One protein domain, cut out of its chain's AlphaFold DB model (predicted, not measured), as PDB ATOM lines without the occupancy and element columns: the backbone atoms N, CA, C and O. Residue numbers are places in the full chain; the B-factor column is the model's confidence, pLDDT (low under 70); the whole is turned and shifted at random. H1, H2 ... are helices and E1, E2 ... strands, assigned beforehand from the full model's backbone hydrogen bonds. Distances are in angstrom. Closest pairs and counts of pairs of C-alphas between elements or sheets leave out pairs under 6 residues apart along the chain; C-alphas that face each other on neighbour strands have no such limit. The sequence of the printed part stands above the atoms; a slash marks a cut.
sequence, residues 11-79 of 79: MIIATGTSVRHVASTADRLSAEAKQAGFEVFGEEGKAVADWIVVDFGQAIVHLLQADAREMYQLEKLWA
ATOM      1  N   MET A  11     -56.782   5.784  79.696       83.00
ATOM      2  CA  MET A  11     -55.695   6.147  78.783       83.00
ATOM      3  C   MET A  11     -55.487   7.657  78.832       83.00
ATOM      4  O   MET A  11     -56.438   8.421  78.659       83.00
ATOM      5  N   ILE A  12     -54.248   8.085  79.052       86.50
ATOM      6  CA  ILE A  12     -53.854   9.495  79.043       86.50
ATOM      7  C   ILE A  12     -52.904   9.696  77.870       86.50
ATOM      8  O   ILE A  12     -51.935   8.957  77.729       86.50
ATOM      9  N   ILE A  13     -53.173  10.695  77.035       87.19
ATOM     10  CA  ILE A  13     -52.311  11.063  75.911       87.19
ATOM     11  C   ILE A  13     -51.771  12.463  76.178       87.19
ATOM     12  O   ILE A  13     -52.537  13.418  76.313       87.19
ATOM     13  N   ALA A  14     -50.451  12.587  76.234       89.12
ATOM     14  CA  ALA A  14     -49.754  13.851  76.393       89.12
ATOM     15  C   ALA A  14     -48.760  14.052  75.246       89.12
ATOM     16  O   ALA A  14     -48.227  13.101  74.674       89.12
ATOM     17  N   THR A  15     -48.544  15.314  74.887       88.19
ATOM     18  CA  THR A  15     -47.707  15.686  73.745       88.19
ATOM     19  C   THR A  15     -46.526  16.517  74.200       88.19
ATOM     20  O   THR A  15     -46.698  17.520  74.890       88.19
ATOM     21  N   GLY A  16     -45.330  16.104  73.795       87.75
ATOM     22  CA  GLY A  16     -44.108  16.875  73.953       87.75
ATOM     23  C   GLY A  16     -43.714  17.580  72.659       87.75
ATOM     24  O   GLY A  16     -44.050  17.167  71.553       87.75
ATOM     25  N   THR A  17     -42.966  18.665  72.819       86.12
ATOM     26  CA  THR A  17     -42.501  19.527  71.720       86.12
ATOM     27  C   THR A  17     -41.132  19.125  71.164       86.12
ATOM     28  O   THR A  17     -40.683  19.693  70.177       86.12
ATOM     29  N   SER A  18     -40.432  18.192  71.815       86.00
ATOM     30  CA  SER A  18     -39.137  17.652  71.380       86.00
ATOM     31  C   SER A  18     -38.838  16.332  72.092       86.00
ATOM     32  O   SER A  18     -39.361  16.104  73.185       86.00
ATOM     33  N   VAL A  19     -37.930  15.522  71.538       86.31
ATOM     34  CA  VAL A  19     -37.408  14.279  72.152       86.31
ATOM     35  C   VAL A  19     -37.028  14.499  73.618       86.31
ATOM     36  O   VAL A  19     -37.427  13.756  74.511       86.31
ATOM     37  N   ARG A  20     -36.282  15.577  73.888       89.06
ATOM     38  CA  ARG A  20     -35.791  15.882  75.234       89.06
ATOM     39  C   ARG A  20     -36.918  16.279  76.184       89.06
ATOM     40  O   ARG A  20     -36.874  15.896  77.348       89.06
ATOM     41  N   HIS A  21     -37.917  17.013  75.692       88.75
ATOM     42  CA  HIS A  21     -39.105  17.344  76.475       88.75
ATOM     43  C   HIS A  21     -39.869  16.065  76.833       88.75
ATOM     44  O   HIS A  21     -40.101  15.829  78.014       88.75
ATOM     45  N   VAL A  22     -40.153  15.201  75.853       89.94
ATOM     46  CA  VAL A  22     -40.846  13.917  76.061       89.94
ATOM     47  C   VAL A  22     -40.110  13.044  77.084       89.94
ATOM     48  O   VAL A  22     -40.723  12.608  78.058       89.94
ATOM     49  N   ALA A  23     -38.795  12.865  76.929       88.75
ATOM     50  CA  ALA A  23     -37.976  12.098  77.867       88.75
ATOM     51  C   ALA A  23     -38.001  12.688  79.287       88.75
ATOM     52  O   ALA A  23     -38.270  11.969  80.247       88.75
ATOM     53  N   SER A  24     -37.806  14.006  79.422       91.19
ATOM     54  CA  SER A  24     -37.827  14.674  80.731       91.19
ATOM     55  C   SER A  24     -39.197  14.617  81.410       91.19
ATOM     56  O   SER A  24     -39.278  14.519  82.634       91.19
ATOM     57  N   THR A  25     -40.278  14.647  80.628       91.75
ATOM     58  CA  THR A  25     -41.642  14.508  81.139       91.75
ATOM     59  C   THR A  25     -41.892  13.085  81.615       91.75
ATOM     60  O   THR A  25     -42.495  12.924  82.670       91.75
ATOM     61  N   ALA A  26     -41.397  12.066  80.905       89.88
ATOM     62  CA  ALA A  26     -41.475  10.677  81.358       89.88
ATOM     63  C   ALA A  26     -40.717  10.467  82.677       89.88
ATOM     64  O   ALA A  26     -41.288   9.945  83.631       89.88
ATOM     65  N   ASP A  27     -39.476  10.960  82.769       90.75
ATOM     66  CA  ASP A  27     -38.678  10.905  84.002       90.75
ATOM     67  C   ASP A  27     -39.407  11.548  85.184       90.75
ATOM     68  O   ASP A  27     -39.485  10.988  86.281       90.75
ATOM     69  N   ARG A  28     -39.955  12.744  84.951       92.81
ATOM     70  CA  ARG A  28     -40.663  13.497  85.981       92.81
ATOM     71  C   ARG A  28     -41.968  12.823  86.382       92.81
ATOM     72  O   ARG A  28     -42.266  12.772  87.571       92.81
ATOM     73  N   LEU A  29     -42.709  12.281  85.421       90.94
ATOM     74  CA  LEU A  29     -43.941  11.543  85.666       90.94
ATOM     75  C   LEU A  29     -43.677  10.332  86.565       90.94
ATOM     76  O   LEU A  29     -44.360  10.172  87.572       90.94
ATOM     77  N   SER A  30     -42.661   9.526  86.259       89.25
ATOM     78  CA  SER A  30     -42.306   8.364  87.080       89.25
ATOM     79  C   SER A  30     -41.834   8.757  88.479       89.25
ATOM     80  O   SER A  30     -42.197   8.115  89.468       89.25
ATOM     81  N   ALA A  31     -41.060   9.841  88.593       90.94
ATOM     82  CA  ALA A  31     -40.606  10.353  89.883       90.94
ATOM     83  C   ALA A  31     -41.760  10.885  90.751       90.94
ATOM     84  O   ALA A  31     -41.796  10.607  91.951       90.94
ATOM     85  N   GLU A  32     -42.694  11.642  90.168       92.06
ATOM     86  CA  GLU A  32     -43.868  12.170  90.874       92.06
ATOM     87  C   GLU A  32     -44.869  11.057  91.212       92.06
ATOM     88  O   GLU A  32     -45.382  11.021  92.329       92.06
ATOM     89  N   ALA A  33     -45.080  10.092  90.316       89.62
ATOM     90  CA  ALA A  33     -45.934   8.934  90.574       89.62
ATOM     91  C   ALA A  33     -45.435   8.114  91.767       89.62
ATOM     92  O   ALA A  33     -46.211   7.806  92.673       89.62
ATOM     93  N   LYS A  34     -44.123   7.856  91.829       87.69
ATOM     94  CA  LYS A  34     -43.503   7.172  92.968       87.69
ATOM     95  C   LYS A  34     -43.677   7.949  94.276       87.69
ATOM     96  O   LYS A  34     -43.919   7.341  95.315       87.69
ATOM     97  N   GLN A  35     -43.577   9.281  94.241       91.44
ATOM     98  CA  GLN A  35     -43.826  10.133  95.413       91.44
ATOM     99  C   GLN A  35     -45.296  10.123  95.849       91.44
ATOM    100  O   GLN A  35     -45.582  10.173  97.041       91.44
ATOM    101  N   ALA A  36     -46.221  10.022  94.895       89.62
ATOM    102  CA  ALA A  36     -47.652   9.903  95.146       89.62
ATOM    103  C   ALA A  36     -48.086   8.484  95.572       89.62
ATOM    104  O   ALA A  36     -49.260   8.273  95.872       89.62
ATOM    105  N   GLY A  37     -47.160   7.520  95.627       88.62
ATOM    106  CA  GLY A  37     -47.440   6.136  96.019       88.62
ATOM    107  C   GLY A  37     -48.028   5.271  94.901       88.62
ATOM    108  O   GLY A  37     -48.543   4.193  95.186       88.62
ATOM    109  N   PHE A  38     -47.954   5.720  93.647       87.44
ATOM    110  CA  PHE A  38     -48.307   4.906  92.488       87.44
ATOM    111  C   PHE A  38     -47.112   4.071  92.035       87.44
ATOM    112  O   PHE A  38     -45.984   4.558  91.932       87.44
ATOM    113  N   GLU A  39     -47.379   2.804  91.741       85.25
ATOM    114  CA  GLU A  39     -46.396   1.891  91.177       85.25
ATOM    115  C   GLU A  39     -46.321   2.074  89.657       85.25
ATOM    116  O   GLU A  39     -47.344   2.156  88.975       85.25
ATOM    117  N   VAL A  40     -45.095   2.172  89.141       86.75
ATOM    118  CA  VAL A  40     -44.809   2.203  87.704       86.75
ATOM    119  C   VAL A  40     -44.390   0.795  87.308       86.75
ATOM    120  O   VAL A  40     -43.342   0.322  87.747       86.75
ATOM    121  N   PHE A  41     -45.207   0.126  86.500       85.12
ATOM    122  CA  PHE A  41     -44.965  -1.251  86.064       85.12
ATOM    123  C   PHE A  41     -43.913  -1.322  84.959       85.12
ATOM    124  O   PHE A  41     -43.148  -2.284  84.892       85.12
ATOM    125  N   GLY A  42     -43.844  -0.295  84.112       84.88
ATOM    126  CA  GLY A  42     -42.873  -0.240  83.031       84.88
ATOM    127  C   GLY A  42     -42.859   1.092  82.294       84.88
ATOM    128  O   GLY A  42     -43.861   1.807  82.237       84.88
ATOM    129  N   GLU A  43     -41.700   1.397  81.719       88.69
ATOM    130  CA  GLU A  43     -41.486   2.497  80.781       88.69
ATOM    131  C   GLU A  43     -40.897   1.930  79.487       88.69
ATOM    132  O   GLU A  43     -39.804   1.356  79.498       88.69
ATOM    133  N   GLU A  44     -41.584   2.118  78.363       87.50
ATOM    134  CA  GLU A  44     -41.111   1.698  77.040       87.50
ATOM    135  C   GLU A  44     -40.866   2.898  76.119       87.50
ATOM    136  O   GLU A  44     -41.479   3.951  76.270       87.50
ATOM    137  N   GLY A  45     -39.953   2.755  75.151       83.12
ATOM    138  CA  GLY A  45     -39.723   3.760  74.100       83.12
ATOM    139  C   GLY A  45     -38.818   4.944  74.478       83.12
ATOM    140  O   GLY A  45     -38.490   5.775  73.631       83.12
ATOM    141  N   LYS A  46     -38.315   4.990  75.717       79.00
ATOM    142  CA  LYS A  46     -37.463   6.075  76.244       79.00
ATOM    143  C   LYS A  46     -36.150   6.305  75.483       79.00
ATOM    144  O   LYS A  46     -35.651   7.422  75.463       79.00
ATOM    145  N   ALA A  47     -35.602   5.270  74.846       77.19
ATOM    146  CA  ALA A  47     -34.350   5.368  74.089       77.19
ATOM    147  C   ALA A  47     -34.470   6.251  72.833       77.19
ATOM    148  O   ALA A  47     -33.513   6.926  72.465       77.19
ATOM    149  N   VAL A  48     -35.640   6.243  72.189       80.19
ATOM    150  CA  VAL A  48     -35.933   7.071  71.008       80.19
ATOM    151  C   VAL A  48     -36.691   8.331  71.422       80.19
ATOM    152  O   VAL A  48     -36.461   9.392  70.858       80.19
ATOM    153  N   ALA A  49     -37.556   8.225  72.438       79.31
ATOM    154  CA  ALA A  49     -38.349   9.315  73.006       79.31
ATOM    155  C   ALA A  49     -39.224  10.086  71.991       79.31
ATOM    156  O   ALA A  49     -39.631  11.221  72.239       79.31
ATOM    157  N   ASP A  50     -39.579   9.434  70.882       83.69
ATOM    158  CA  ASP A  50     -40.672   9.859  69.997       83.69
ATOM    159  C   ASP A  50     -42.036   9.418  70.526       83.69
ATOM    160  O   ASP A  50     -43.027  10.144  70.415       83.69
ATOM    161  N   TRP A  51     -42.071   8.235  71.135       88.25
ATOM    162  CA  TRP A  51     -43.237   7.681  71.799       88.25
ATOM    163  C   TRP A  51     -42.772   6.927  73.036       88.25
ATOM    164  O   TRP A  51     -42.071   5.923  72.934       88.25
ATOM    165  N   ILE A  52     -43.142   7.443  74.204       89.81
ATOM    166  CA  ILE A  52     -42.919   6.786  75.486       89.81
ATOM    167  C   ILE A  52     -44.260   6.316  76.029       89.81
ATOM    168  O   ILE A  52     -45.237   7.070  76.030       89.81
ATOM    169  N   VAL A  53     -44.298   5.076  76.497       89.94
ATOM    170  CA  VAL A  53     -45.456   4.506  77.187       89.94
ATOM    171  C   VAL A  53     -45.061   4.246  78.628       89.94
ATOM    172  O   VAL A  53     -44.047   3.600  78.880       89.94
ATOM    173  N   VAL A  54     -45.858   4.768  79.556       90.31
ATOM    174  CA  VAL A  54     -45.697   4.531  80.991       90.31
ATOM    175  C   VAL A  54     -46.929   3.802  81.501       90.31
ATOM    176  O   VAL A  54     -48.050   4.305  81.375       90.31
ATOM    177  N   ASP A  55     -46.705   2.616  82.055       89.00
ATOM    178  CA  ASP A  55     -47.757   1.748  82.571       89.00
ATOM    179  C   ASP A  55     -47.863   1.857  84.100       89.00
ATOM    180  O   ASP A  55     -46.888   1.643  84.824       89.00
ATOM    181  N   PHE A  56     -49.063   2.181  84.582       86.44
ATOM    182  CA  PHE A  56     -49.431   2.247  86.001       86.44
ATOM    183  C   PHE A  56     -50.416   1.137  86.402       86.44
ATOM    184  O   PHE A  56     -51.006   1.196  87.485       86.44
ATOM    185  N   GLY A  57     -50.670   0.162  85.525       83.06
ATOM    186  CA  GLY A  57     -51.605  -0.955  85.694       83.06
ATOM    187  C   GLY A  57     -53.074  -0.536  85.573       83.06
ATOM    188  O   GLY A  57     -53.845  -1.120  84.819       83.06
ATOM    189  N   GLN A  58     -53.473   0.519  86.285       81.12
ATOM    190  CA  GLN A  58     -54.821   1.105  86.221       81.12
ATOM    191  C   GLN A  58     -54.961   2.207  85.161       81.12
ATOM    192  O   GLN A  58     -56.073   2.522  84.725       81.12
ATOM    193  N   ALA A  59     -53.835   2.802  84.761       85.25
ATOM    194  CA  ALA A  59     -53.757   3.844  83.752       85.25
ATOM    195  C   ALA A  59     -52.519   3.641  82.875       85.25
ATOM    196  O   ALA A  59     -51.470   3.249  83.375       85.25
ATOM    197  N   ILE A  60     -52.632   3.957  81.586       87.56
ATOM    198  CA  ILE A  60     -51.494   3.976  80.663       87.56
ATOM    199  C   ILE A  60     -51.347   5.390  80.116       87.56
ATOM    200  O   ILE A  60     -52.284   5.955  79.535       87.56
ATOM    201  N   VAL A  61     -50.153   5.953  80.278       90.12
ATOM    202  CA  VAL A  61     -49.807   7.287  79.790       90.12
ATOM    203  C   VAL A  61     -48.965   7.154  78.528       90.12
ATOM    204  O   VAL A  61     -47.882   6.577  78.543       90.12
ATOM    205  N   HIS A  62     -49.465   7.718  77.435       90.50
ATOM    206  CA  HIS A  62     -48.780   7.804  76.155       90.50
ATOM    207  C   HIS A  62     -48.218   9.216  76.000       90.50
ATOM    208  O   HIS A  62     -48.971  10.183  75.874       90.50
ATOM    209  N   LEU A  63     -46.897   9.338  76.004       90.88
ATOM    210  CA  LEU A  63     -46.178  10.578  75.741       90.88
ATOM    211  C   LEU A  63     -45.664  10.534  74.305       90.88
ATOM    212  O   LEU A  63     -44.760   9.763  73.995       90.88
ATOM    213  N   LEU A  64     -46.248  11.346  73.427       89.75
ATOM    214  CA  LEU A  64     -45.884  11.393  72.010       89.75
ATOM    215  C   LEU A  64     -45.251  12.732  71.650       89.75
ATOM    216  O   LEU A  64     -45.606  13.770  72.212       89.75
ATOM    217  N   GLN A  65     -44.383  12.744  70.645       88.06
ATOM    218  CA  GLN A  65     -44.125  13.979  69.912       88.06
ATOM    219  C   GLN A  65     -45.361  14.446  69.139       88.06
ATOM    220  O   GLN A  65     -46.235  13.648  68.799       88.06
ATOM    221  N   ALA A  66     -45.418  15.748  68.849       84.62
ATOM    222  CA  ALA A  66     -46.481  16.337  68.036       84.62
ATOM    223  C   ALA A  66     -46.627  15.615  66.684       84.62
ATOM    224  O   ALA A  66     -47.719  15.145  66.365       84.62
ATOM    225  N   ASP A  67     -45.515  15.415  65.976       82.19
ATOM    226  CA  ASP A  67     -45.480  14.750  64.669       82.19
ATOM    227  C   ASP A  67     -45.962  13.294  64.759       82.19
ATOM    228  O   ASP A  67     -46.785  12.844  63.962       82.19
ATOM    229  N   ALA A  68     -45.521  12.563  65.790       81.00
ATOM    230  CA  ALA A  68     -45.962  11.193  66.036       81.00
ATOM    231  C   ALA A  68     -47.466  11.129  66.357       81.00
ATOM    232  O   ALA A  68     -48.177  10.274  65.832       81.00
ATOM    233  N   ARG A  69     -47.992  12.045  67.180       81.94
ATOM    234  CA  ARG A  69     -49.431  12.092  67.495       81.94
ATOM    235  C   ARG A  69     -50.274  12.358  66.250       81.94
ATOM    236  O   ARG A  69     -51.311  11.716  66.084       81.94
ATOM    237  N   GLU A  70     -49.827  13.261  65.382       80.19
ATOM    238  CA  GLU A  70     -50.522  13.583  64.133       80.19
ATOM    239  C   GLU A  70     -50.495  12.415  63.134       80.19
ATOM    240  O   GLU A  70     -51.503  12.143  62.477       80.19
ATOM    241  N   MET A  71     -49.380  11.678  63.081       77.56
ATOM    242  CA  MET A  71     -49.215  10.498  62.229       77.56
ATOM    243  C   MET A  71     -50.053   9.305  62.707       77.56
ATOM    244  O   MET A  71     -50.760   8.689  61.911       77.56
ATOM    245  N   TYR A  72     -49.983   8.972  64.000       73.81
ATOM    246  CA  TYR A  72     -50.626   7.774  64.553       73.81
ATOM    247  C   TYR A  72     -52.106   7.978  64.899       73.81
ATOM    248  O   TYR A  72     -52.839   6.996  64.985       73.81
ATOM    249  N   GLN A  73     -52.558   9.226  65.103       74.88
ATOM    250  CA  GLN A  73     -53.953   9.591  65.400       74.88
ATOM    251  C   GLN A  73     -54.613   8.661  66.431       74.88
ATOM    252  O   GLN A  73     -55.759   8.244  66.259       74.88
ATOM    253  N   LEU A  74     -53.892   8.327  67.510       66.19
ATOM    254  CA  LEU A  74     -54.324   7.346  68.519       66.19
ATOM    255  C   LEU A  74     -55.695   7.682  69.131       66.19
ATOM    256  O   LEU A  74     -56.453   6.787  69.500       66.19
ATOM    257  N   GLU A  75     -56.052   8.966  69.153       67.56
ATOM    258  CA  GLU A  75     -57.362   9.472  69.574       67.56
ATOM    259  C   GLU A  75     -58.519   8.918  68.732       67.56
ATOM    260  O   GLU A  75     -59.614   8.734  69.251       67.56
ATOM    261  N   LYS A  76     -58.292   8.596  67.452       64.00
ATOM    262  CA  LYS A  76     -59.302   7.977  66.578       64.00
ATOM    263  C   LYS A  76     -59.464   6.480  66.812       64.00
ATOM    264  O   LYS A  76     -60.531   5.944  66.534       64.00
ATOM    265  N   LEU A  77     -58.423   5.805  67.298       61.75
ATOM    266  CA  LEU A  77     -58.457   4.368  67.589       61.75
ATOM    267  C   LEU A  77     -59.260   4.047  68.855       61.75
ATOM    268  O   LEU A  77     -59.821   2.959  68.964       61.75
ATOM    269  N   TRP A  78     -59.326   4.994  69.792       60.66
ATOM    270  CA  TRP A  78     -59.940   4.812  71.111       60.66
ATOM    271  C   TRP A  78     -61.185   5.680  71.370       60.66
ATOM    272  O   TRP A  78     -61.673   5.702  72.504       60.66
ATOM    273  N   ALA A  79     -61.706   6.357  70.338       50.47
ATOM    274  CA  ALA A  79     -62.963   7.114  70.386       50.47
ATOM    275  C   ALA A  79     -64.219   6.224  70.524       50.47
ATOM    276  O   ALA A  79     -64.246   5.068  70.026       50.47
TER     277      ALA A  79
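What this domain is: This is residues 11 to 79 of the 79 residues of the protein "Plant Iojap-like protein" of Actinobacillus equuli (UniProt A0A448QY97). A small four-stranded sheet has one long helix, H1, lying along its strands over one face, while a short helix, H2, packs over the opposite face at the end of E4. The small helix H3 follows H2 as a tail that only grazes the sheet. The printed part has 69 residues, with three named helices and four named strands in the order E1, H1, E2, E3, E4, H2, H3, and its class is mixed, helices and strands. The sheet runs E1, E4, E3, E2 and is mixed, with E1 parallel to E4 and the other neighbours antiparallel. The whole is compact, with a radius of gyration of the C-alphas of 11.7 A, and its spans of 34 by 28 by 15 A make it only just flat.

Where its parts are: E1 is residues 11 to 16, 16.5 A long, beginning at C-alpha 11 (-55.695, 6.147, 78.783). H1 is residues 19 to 35, 24.5 A long, ending at C-alpha 35 (-43.826, 10.133, 95.413). E2 is residues 42 to 44, 6.5 A, and E3 is residues 51 to 55, 13.1 A. E4 is residues 59 to 65, 19.7 A. H2 is residues 66 to 72, 10.1 A, and H3 is residues 74 to 77, 5.2 A, ending at C-alpha 77 (-58.457, 4.368, 67.589).

How they stand to each other: Edge strand E1 is parallel to E4 at 24 degrees, with N 14 and O 62 2.8 A apart, within hydrogen-bond range. E4 and E3 form an antiparallel hairpin at 168 degrees, with N 52 and O 63 at 2.8 A. E3 and edge strand E2 form another at 169 degrees, with N 44 and O 53 at 2.9 A. E2, E3 and E4 are a meander, each strand the antiparallel neighbour of the one before. E1, H1 and E2 are a split strand-helix-strand unit, two strands running the same way with E4 and E3 between them, and its crossover is right-handed. H1 is on the sheet at a height of 9.3 A, over E4 and E3, and runs along the strands at 4 degrees to E3 on the local plane. The closest C-alphas of H1 and E4 are those of Val 22 and Leu 63, 6.3 A apart. H2 is on the opposite face at a height of 7.8 A, over E4, giving three layers, with helices on both faces. H2 runs slantwise to the strands, at 41 degrees to E4 on the local plane. The closest C-alphas of H2 and E1 are those of Ala 66 and Thr 15, 5.9 A apart. H1 and H2 are apart, and H2 and H3 meet only through their link. In H1 and H2 every O i to N i+4 pair is within hydrogen-bond range, and H3 is too short for such a pair.

The domain as a whole: The C-alphas of Gly 37 and Met 71, the two farthest apart, are 34.1 A apart. The printed part has no cut, and no link is long. The mean pLDDT of the printed part is 84.3, and residues 74 to 79 are under 70.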